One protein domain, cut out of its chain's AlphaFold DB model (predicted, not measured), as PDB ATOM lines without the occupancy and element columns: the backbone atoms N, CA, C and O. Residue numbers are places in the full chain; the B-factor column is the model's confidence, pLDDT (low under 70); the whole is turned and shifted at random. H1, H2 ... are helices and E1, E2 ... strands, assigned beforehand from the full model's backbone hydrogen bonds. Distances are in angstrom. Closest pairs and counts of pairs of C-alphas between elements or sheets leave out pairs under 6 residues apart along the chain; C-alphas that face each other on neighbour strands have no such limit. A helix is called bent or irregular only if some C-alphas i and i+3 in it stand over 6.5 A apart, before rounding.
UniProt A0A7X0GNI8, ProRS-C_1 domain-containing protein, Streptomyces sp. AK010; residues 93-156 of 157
ATOM      1  N   SER A  93      43.746  16.112  23.979       97.62
ATOM      2  CA  SER A  93      43.916  16.631  25.341       97.62
ATOM      3  C   SER A  93      45.285  17.257  25.599       97.62
ATOM      4  O   SER A  93      45.460  17.928  26.615       97.62
ATOM      5  N   THR A  94      46.238  17.071  24.683       98.31
ATOM      6  CA  THR A  94      47.611  17.569  24.819       98.31
ATOM      7  C   THR A  94      48.050  18.385  23.608       98.31
ATOM      8  O   THR A  94      47.524  18.243  22.501       98.31
ATOM      9  N   PHE A  95      49.041  19.252  23.824       98.31
ATOM     10  CA  PHE A  95      49.653  20.055  22.768       98.31
ATOM     11  C   PHE A  95      50.250  19.170  21.663       98.31
ATOM     12  O   PHE A  95      50.052  19.436  20.478       98.31
ATOM     13  N   GLU A  96      50.931  18.089  22.043       98.31
ATOM     14  CA  GLU A  96      51.585  17.161  21.124       98.31
ATOM     15  C   GLU A  96      50.572  16.467  20.204       98.31
ATOM     16  O   GLU A  96      50.766  16.441  18.988       98.31
ATOM     17  N   GLU A  97      49.455  15.983  20.761       98.44
ATOM     18  CA  GLU A  97      48.357  15.389  19.985       98.44
ATOM     19  C   GLU A  97      47.731  16.407  19.018       98.44
ATOM     20  O   GLU A  97      47.404  16.071  17.876       98.44
ATOM     21  N   ALA A  98      47.586  17.668  19.448       98.25
ATOM     22  CA  ALA A  98      47.054  18.730  18.597       98.25
ATOM     23  C   ALA A  98      47.970  19.020  17.400       98.25
ATOM     24  O   ALA A  98      47.492  19.141  16.266       98.25
ATOM     25  N   VAL A  99      49.284  19.092  17.630       98.31
ATOM     26  CA  VAL A  99      50.283  19.273  16.570       98.31
ATOM     27  C   VAL A  99      50.290  18.078  15.618       98.31
ATOM     28  O   VAL A  99      50.297  18.271  14.399       98.31
ATOM     29  N   GLU A 100      50.253  16.849  16.135       98.31
ATOM     30  CA  GLU A 100      50.231  15.633  15.315       98.31
ATOM     31  C   GLU A 100      49.008  15.610  14.385       98.31
ATOM     32  O   GLU A 100      49.152  15.506  13.163       98.31
ATOM     33  N   ALA A 101      47.806  15.797  14.939       97.88
ATOM     34  CA  ALA A 101      46.569  15.793  14.163       97.88
ATOM     35  C   ALA A 101      46.555  16.899  13.089       97.88
ATOM     36  O   ALA A 101      46.168  16.655  11.938       97.88
ATOM     37  N   ALA A 102      47.020  18.104  13.431       97.50
ATOM     38  CA  ALA A 102      47.079  19.233  12.508       97.50
ATOM     39  C   ALA A 102      48.110  19.026  11.381       97.50
ATOM     40  O   ALA A 102      47.819  19.289  10.210       97.50
ATOM     41  N   THR A 103      49.308  18.531  11.699       96.75
ATOM     42  CA  THR A 103      50.392  18.331  10.717       96.75
ATOM     43  C   THR A 103      50.143  17.146   9.782       96.75
ATOM     44  O   THR A 103      50.527  17.209   8.612       96.75
ATOM     45  N   ALA A 104      49.376  16.139  10.221       96.25
ATOM     46  CA  ALA A 104      48.813  15.090   9.362       96.25
ATOM     47  C   ALA A 104      47.758  15.614   8.354       96.25
ATOM     48  O   ALA A 104      47.218  14.864   7.533       96.25
ATOM     49  N   GLY A 105      47.455  16.917   8.392       94.88
ATOM     50  CA  GLY A 105      46.489  17.597   7.532       94.88
ATOM     51  C   GLY A 105      45.053  17.545   8.055       94.88
ATOM     52  O   GLY A 105      44.129  17.921   7.324       94.88
ATOM     53  N   GLY A 106      44.846  17.035   9.269       96.50
ATOM     54  CA  GLY A 106      43.575  17.062   9.983       96.50
ATOM     55  C   GLY A 106      43.372  18.357  10.768       96.50
ATOM     56  O   GLY A 106      44.066  19.355  10.572       96.50
ATOM     57  N   TRP A 107      42.379  18.316  11.644       98.12
ATOM     58  CA  TRP A 107      42.017  19.354  12.595       98.12
ATOM     59  C   TRP A 107      42.027  18.751  13.996       98.12
ATOM     60  O   TRP A 107      41.645  17.595  14.173       98.12
ATOM     61  N   ALA A 108      42.427  19.540  14.982       98.25
ATOM     62  CA  ALA A 108      42.370  19.171  16.387       98.25
ATOM     63  C   ALA A 108      41.378  20.072  17.122       98.25
ATOM     64  O   ALA A 108      41.317  21.275  16.862       98.25
ATOM     65  N   ARG A 109      40.618  19.499  18.048       98.00
ATOM     66  CA  ARG A 109      39.847  20.222  19.056       98.00
ATOM     67  C   ARG A 109      40.499  19.950  20.403       98.00
ATOM     68  O   ARG A 109      40.554  18.802  20.824       98.00
ATOM     69  N   ILE A 110      41.051  20.989  21.021       98.12
ATOM     70  CA  ILE A 110      41.777  20.899  22.291       98.12
ATOM     71  C   ILE A 110      41.150  21.855  23.309       98.12
ATOM     72  O   ILE A 110      40.877  23.006  22.954       98.12
ATOM     73  N   PRO A 111      40.912  21.437  24.565       97.62
ATOM     74  CA  PRO A 111      40.474  22.353  25.609       97.62
ATOM     75  C   PRO A 111      41.422  23.550  25.724       97.62
ATOM     76  O   PRO A 111      42.638  23.383  25.825       97.62
ATOM     77  N   TRP A 112      40.874  24.762  25.755       97.31
ATOM     78  CA  TRP A 112      41.668  25.983  25.872       97.31
ATOM     79  C   TRP A 112      42.485  26.006  27.161       97.31
ATOM     80  O   TRP A 112      43.635  26.416  27.144       97.31
ATOM     81  N   ALA A 113      41.948  25.451  28.248       95.50
ATOM     82  CA  ALA A 113      42.680  25.290  29.501       95.50
ATOM     83  C   ALA A 113      43.949  24.417  29.376       95.50
ATOM     84  O   ALA A 113      44.859  24.560  30.188       95.50
ATOM     85  N   ALA A 114      44.011  23.514  28.389       95.94
ATOM     86  CA  ALA A 114      45.180  22.676  28.122       95.94
ATOM     87  C   ALA A 114      46.165  23.330  27.137       95.94
ATOM     88  O   ALA A 114      47.368  23.096  27.238       95.94
ATOM     89  N   LEU A 115      45.666  24.136  26.193       97.00
ATOM     90  CA  LEU A 115      46.498  24.836  25.212       97.00
ATOM     91  C   LEU A 115      47.009  26.181  25.753       97.00
ATOM     92  O   LEU A 115      48.216  26.392  25.849       97.00
ATOM     93  N   GLY A 116      46.088  27.076  26.110       95.62
ATOM     94  CA  GLY A 116      46.343  28.445  26.553       95.62
ATOM     95  C   GLY A 116      47.104  29.306  25.540       95.62
ATOM     96  O   GLY A 116      47.525  28.849  24.477       95.62
ATOM     97  N   GLU A 117      47.342  30.565  25.906       95.75
ATOM     98  CA  GLU A 117      48.109  31.519  25.084       95.75
ATOM     99  C   GLU A 117      49.560  31.059  24.847       95.75
ATOM    100  O   GLU A 117      50.144  31.278  23.781       95.75
ATOM    101  N   GLU A 118      50.158  30.389  25.840       96.00
ATOM    102  CA  GLU A 118      51.512  29.842  25.722       96.00
ATOM    103  C   GLU A 118      51.566  28.714  24.681       96.00
ATOM    104  O   GLU A 118      52.468  28.692  23.840       96.00
ATOM    105  N   GLY A 119      50.602  27.787  24.711       96.75
ATOM    106  CA  GLY A 119      50.498  26.727  23.714       96.75
ATOM    107  C   GLY A 119      50.166  27.287  22.337       96.75
ATOM    108  O   GLY A 119      50.799  26.884  21.365       96.75
ATOM    109  N   GLU A 120      49.262  28.266  22.242       97.00
ATOM    110  CA  GLU A 120      48.977  28.970  20.987       97.00
ATOM    111  C   GLU A 120      50.246  29.550  20.358       97.00
ATOM    112  O   GLU A 120      50.518  29.309  19.179       97.00
ATOM    113  N   SER A 121      51.060  30.248  21.152       97.00
ATOM    114  CA  SER A 121      52.318  30.831  20.682       97.00
ATOM    115  C   SER A 121      53.287  29.763  20.161       97.00
ATOM    116  O   SER A 121      53.918  29.957  19.122       97.00
ATOM    117  N   LYS A 122      53.373  28.608  20.837       97.88
ATOM    118  CA  LYS A 122      54.246  27.486  20.442       97.88
ATOM    119  C   LYS A 122      53.765  26.742  19.197       97.88
ATOM    120  O   LYS A 122      54.585  26.163  18.491       97.88
ATOM    121  N   LEU A 123      52.466  26.750  18.880       97.81
ATOM    122  CA  LEU A 123      51.954  26.085  17.672       97.81
ATOM    123  C   LEU A 123      52.603  26.635  16.387       97.81
ATOM    124  O   LEU A 123      52.802  25.881  15.427       97.81
ATOM    125  N   ALA A 124      52.992  27.916  16.384       95.00
ATOM    126  CA  ALA A 124      53.648  28.565  15.252       95.00
ATOM    127  C   ALA A 124      54.971  27.882  14.854       95.00
ATOM    128  O   ALA A 124      55.255  27.769  13.658       95.00
ATOM    129  N   ASP A 125      55.718  27.338  15.822       97.25
ATOM    130  CA  ASP A 125      56.967  26.599  15.584       97.25
ATOM    131  C   ASP A 125      56.740  25.319  14.759       97.25
ATOM    132  O   ASP A 125      57.659  24.790  14.130       97.25
ATOM    133  N   HIS A 126      55.493  24.843  14.700       97.38
ATOM    134  CA  HIS A 126      55.070  23.656  13.960       97.38
ATOM    135  C   HIS A 126      54.280  23.978  12.681       97.38
ATOM    136  O   HIS A 126      53.719  23.072  12.062       97.38
ATOM    137  N   ALA A 127      54.216  25.251  12.267       97.00
ATOM    138  CA  ALA A 127      53.344  25.720  11.186       97.00
ATOM    139  C   ALA A 127      51.866  25.336  11.408       97.00
ATOM    140  O   ALA A 127      51.139  24.996  10.470       97.00
ATOM    141  N   VAL A 128      51.426  25.379  12.664       98.00
ATOM    142  CA  VAL A 128      50.050  25.144  13.103       98.00
ATOM    143  C   VAL A 128      49.545  26.423  13.764       98.00
ATOM    144  O   VAL A 128      50.315  27.152  14.379       98.00
ATOM    145  N   THR A 129      48.258  26.731  13.623       97.75
ATOM    146  CA  THR A 129      47.653  27.876  14.313       97.75
ATOM    147  C   THR A 129      46.282  27.528  14.868       97.75
ATOM    148  O   THR A 129      45.566  26.679  14.321       97.75
ATOM    149  N   VAL A 130      45.896  28.216  15.945       97.31
ATOM    150  CA  VAL A 130      44.497  28.273  16.369       97.31
ATOM    151  C   VAL A 130      43.707  28.974  15.264       97.31
ATOM    152  O   VAL A 130      44.092  30.025  14.755       97.31
ATOM    153  N   ARG A 131      42.627  28.338  14.817       96.75
ATOM    154  CA  ARG A 131      41.757  28.842  13.746       96.75
ATOM    155  C   ARG A 131      40.515  29.514  14.295       96.75
ATOM    156  O   ARG A 131      40.000  30.438  13.673       96.75
ATOM    157  N   CYS A 132      40.017  29.006  15.414       95.38
ATOM    158  CA  CYS A 132      38.827  29.502  16.078       95.38
ATOM    159  C   CYS A 132      38.825  29.017  17.528       95.38
ATOM    160  O   CYS A 132      39.208  27.875  17.793       95.38
ATOM    161  N   LEU A 133      38.361  29.871  18.433       96.50
ATOM    162  CA  LEU A 133      37.991  29.500  19.790       96.50
ATOM    163  C   LEU A 133      36.465  29.391  19.852       96.50
ATOM    164  O   LEU A 133      35.765  30.272  19.350       96.50
ATOM    165  N   VAL A 134      35.955  28.305  20.424       96.81
ATOM    166  CA  VAL A 134      34.514  28.059  20.571       96.81
ATOM    167  C   VAL A 134      34.183  27.662  21.999       96.81
ATOM    168  O   VAL A 134      35.011  27.051  22.671       96.81
ATOM    169  N   ALA A 135      32.975  27.980  22.455       96.00
ATOM    170  CA  ALA A 135      32.467  27.459  23.716       96.00
ATOM    171  C   ALA A 135      32.250  25.935  23.622       96.00
ATOM    172  O   ALA A 135      32.266  25.351  22.531       96.00
ATOM    173  N   GLU A 136      32.017  25.279  24.760       90.12
ATOM    174  CA  GLU A 136      31.801  23.826  24.829       90.12
ATOM    175  C   GLU A 136      30.633  23.360  23.935       90.12
ATOM    176  O   GLU A 136      30.712  22.316  23.287       90.12
ATOM    177  N   ASP A 137      29.581  24.176  23.823       91.19
ATOM    178  CA  ASP A 137      28.407  23.924  22.977       91.19
ATOM    179  C   ASP A 137      28.602  24.314  21.496       91.19
ATOM    180  O   ASP A 137      27.706  24.126  20.669       91.19
ATOM    181  N   GLY A 138      29.779  24.837  21.143       90.81
ATOM    182  CA  GLY A 138      30.124  25.300  19.803       90.81
ATOM    183  C   GLY A 138      29.670  26.725  19.472       90.81
ATOM    184  O   GLY A 138      29.826  27.142  18.321       90.81
ATOM    185  N   SER A 139      29.113  27.468  20.431       94.62
ATOM    186  CA  SER A 139      28.791  28.888  20.271       94.62
ATOM    187  C   SER A 139      30.039  29.783  20.362       94.62
ATOM    188  O   SER A 139      31.168  29.313  20.549       94.62
ATOM    189  N   VAL A 140      29.844  31.091  20.166       94.81
ATOM    190  CA  VAL A 140      30.909  32.087  20.337       94.81
ATOM    191  C   VAL A 140      31.171  32.259  21.837       94.81
ATOM    192  O   VAL A 140      30.210  32.523  22.558       94.81
ATOM    193  N   PRO A 141      32.424  32.135  22.313       94.81
ATOM    194  CA  PRO A 141      32.751  32.361  23.716       94.81
ATOM    195  C   PRO A 141      32.398  33.775  24.185       94.81
ATOM    196  O   PRO A 141      32.601  34.743  23.451       94.81
ATOM    197  N   ASP A 142      31.954  33.901  25.437       90.38
ATOM    198  CA  ASP A 142      31.739  35.206  26.081       90.38
ATOM    199  C   ASP A 142      33.064  35.936  26.378       90.38
ATOM    200  O   ASP A 142      33.113  37.168  26.410       90.38
ATOM    201  N   ALA A 143      34.135  35.170  26.601       91.50
ATOM    202  CA  ALA A 143      35.505  35.635  26.801       91.50
ATOM    203  C   ALA A 143      36.496  34.538  26.387       91.50
ATOM    204  O   ALA A 143      36.152  33.352  26.398       91.50
ATOM    205  N   ASP A 144      37.732  34.920  26.062       87.62
ATOM    206  CA  ASP A 144      38.763  33.979  25.602       87.62
ATOM    207  C   ASP A 144      39.172  32.982  26.701       87.62
ATOM    208  O   ASP A 144      39.401  31.804  26.434       87.62
ATOM    209  N   ASP A 145      39.184  33.410  27.961       87.75
ATOM    210  CA  ASP A 145      39.522  32.595  29.132       87.75
ATOM    211  C   ASP A 145      38.308  31.903  29.778       87.75
ATOM    212  O   ASP A 145      38.434  31.293  30.845       87.75
ATOM    213  N   ALA A 146      37.134  31.958  29.136       90.75
ATOM    214  CA  ALA A 146      35.932  31.328  29.664       90.75
ATOM    215  C   ALA A 146      36.140  29.807  29.860       90.75
ATOM    216  O   ALA A 146      36.656  29.113  28.971       90.75
ATOM    217  N   PRO A 147      35.739  29.248  31.021       89.62
ATOM    218  CA  PRO A 147      35.845  27.817  31.271       89.62
ATOM    219  C   PRO A 147      35.092  26.999  30.220       89.62
ATOM    220  O   PRO A 147      33.974  27.340  29.846       89.62
ATOM    221  N   GLY A 148      35.690  25.894  29.776       92.38
ATOM    222  CA  GLY A 148      35.082  25.010  28.777       92.38
ATOM    223  C   GLY A 148      35.319  25.431  27.324       92.38
ATOM    224  O   GLY A 148      34.932  24.691  26.422       92.38
ATOM    225  N   ASN A 149      35.999  26.557  27.075       96.81
ATOM    226  CA  ASN A 149      36.422  26.919  25.726       96.81
ATOM    227  C   ASN A 149      37.290  25.820  25.099       96.81
ATOM    228  O   ASN A 149      38.127  25.195  25.755       96.81
ATOM    229  N   VAL A 150      37.115  25.622  23.797       97.69
ATOM    230  CA  VAL A 150      37.837  24.657  22.969       97.69
ATOM    231  C   VAL A 150      38.476  25.404  21.808       97.69
ATOM    232  O   VAL A 150      37.802  26.106  21.052       97.69
ATOM    233  N   ALA A 151      39.781  25.228  21.634       97.81
ATOM    234  CA  ALA A 151      40.495  25.717  20.470       97.81
ATOM    235  C   ALA A 151      40.409  24.702  19.329       97.81
ATOM    236  O   ALA A 151      40.694  23.514  19.489       97.81
ATOM    237  N   VAL A 152      40.038  25.195  18.151       97.69
ATOM    238  CA  VAL A 152      40.092  24.462  16.890       97.69
ATOM    239  C   VAL A 152      41.415  24.794  16.212       97.69
ATOM    240  O   VAL A 152      41.657  25.942  15.839       97.69
ATOM    241  N   VAL A 153      42.262  23.789  16.031       98.12
ATOM    242  CA  VAL A 153      43.645  23.938  15.581       98.12
ATOM    243  C   VAL A 153      43.864  23.206  14.261       98.12
ATOM    244  O   VAL A 153      43.369  22.094  14.072       98.12
ATOM    245  N   ALA A 154      44.608  23.810  13.336       98.06
ATOM    246  CA  ALA A 154      44.980  23.169  12.075       98.06
ATOM    247  C   ALA A 154      46.258  23.771  11.491       98.06
ATOM    248  O   ALA A 154      46.666  24.877  11.850       98.06
ATOM    249  N   ARG A 155      46.864  23.059  10.536       97.12
ATOM    250  CA  ARG A 155      48.035  23.537   9.793       97.12
ATOM    251  C   ARG A 155      47.775  24.914   9.181       97.12
ATOM    252  O   ARG A 155      46.717  25.109   8.581       97.12
ATOM    253  N   ALA A 156      48.733  25.829   9.316       91.19
ATOM    254  CA  ALA A 156      48.770  27.131   8.654       91.19
ATOM    255  C   ALA A 156      48.721  26.979   7.117       91.19
ATOM    256  O   ALA A 156      49.124  25.942   6.584       91.19
TER     257      ALA A 156
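Overview. This is residues 93 to 156 of the 157 residues of the protein "ProRS-C_1 domain-containing protein" of Streptomyces sp. AK010 (UniProt A0A7X0GNI8). Three antiparallel strands form a sheet, E1 - E3 - E2, with helices H1 and H2 covering one face, the other bare, and a long loop, residues 135 to 149, at one end. The printed part has 64 residues, with H1, E1, H2, E2, E3 in order; the class is mixed. It is compact, radius of gyration of the C-alphas 10.7 A, spans 30 by 20 by 18 A.

Along the chain. H1, residues 95 to 103, begins at C-alpha (49.653, 20.055, 22.768). E1 is 107 to 111. H2, 112 to 126, 18.1 A, is irregular: C-alphas 114 and 117 are 9.8 A apart. E2 is 128 to 134, 17.5 A. E3, 150 to 155, ends at C-alpha (48.035, 23.537, 9.793).

Arrangement. Within hydrogen-bond range are N 110 and O 151 of E1 and E3, 3.0 A, and N 131 and O 152 of the hairpin E2 and E3, 2.8 A. H1 and H2 touch, closest C-alphas Phe 95 and Leu 115, 6.2 A, at a steep tilt of 50 degrees. O i to N i+4 pairs are within range throughout H1, 6 of 11 in H2.

Size, cuts and confidence. The farthest C-alphas, Ala 104 and Asp 142, are 31.2 A apart. The printed part has no cut; the link E2 to E3 is long. No printed residue is under pLDDT 70.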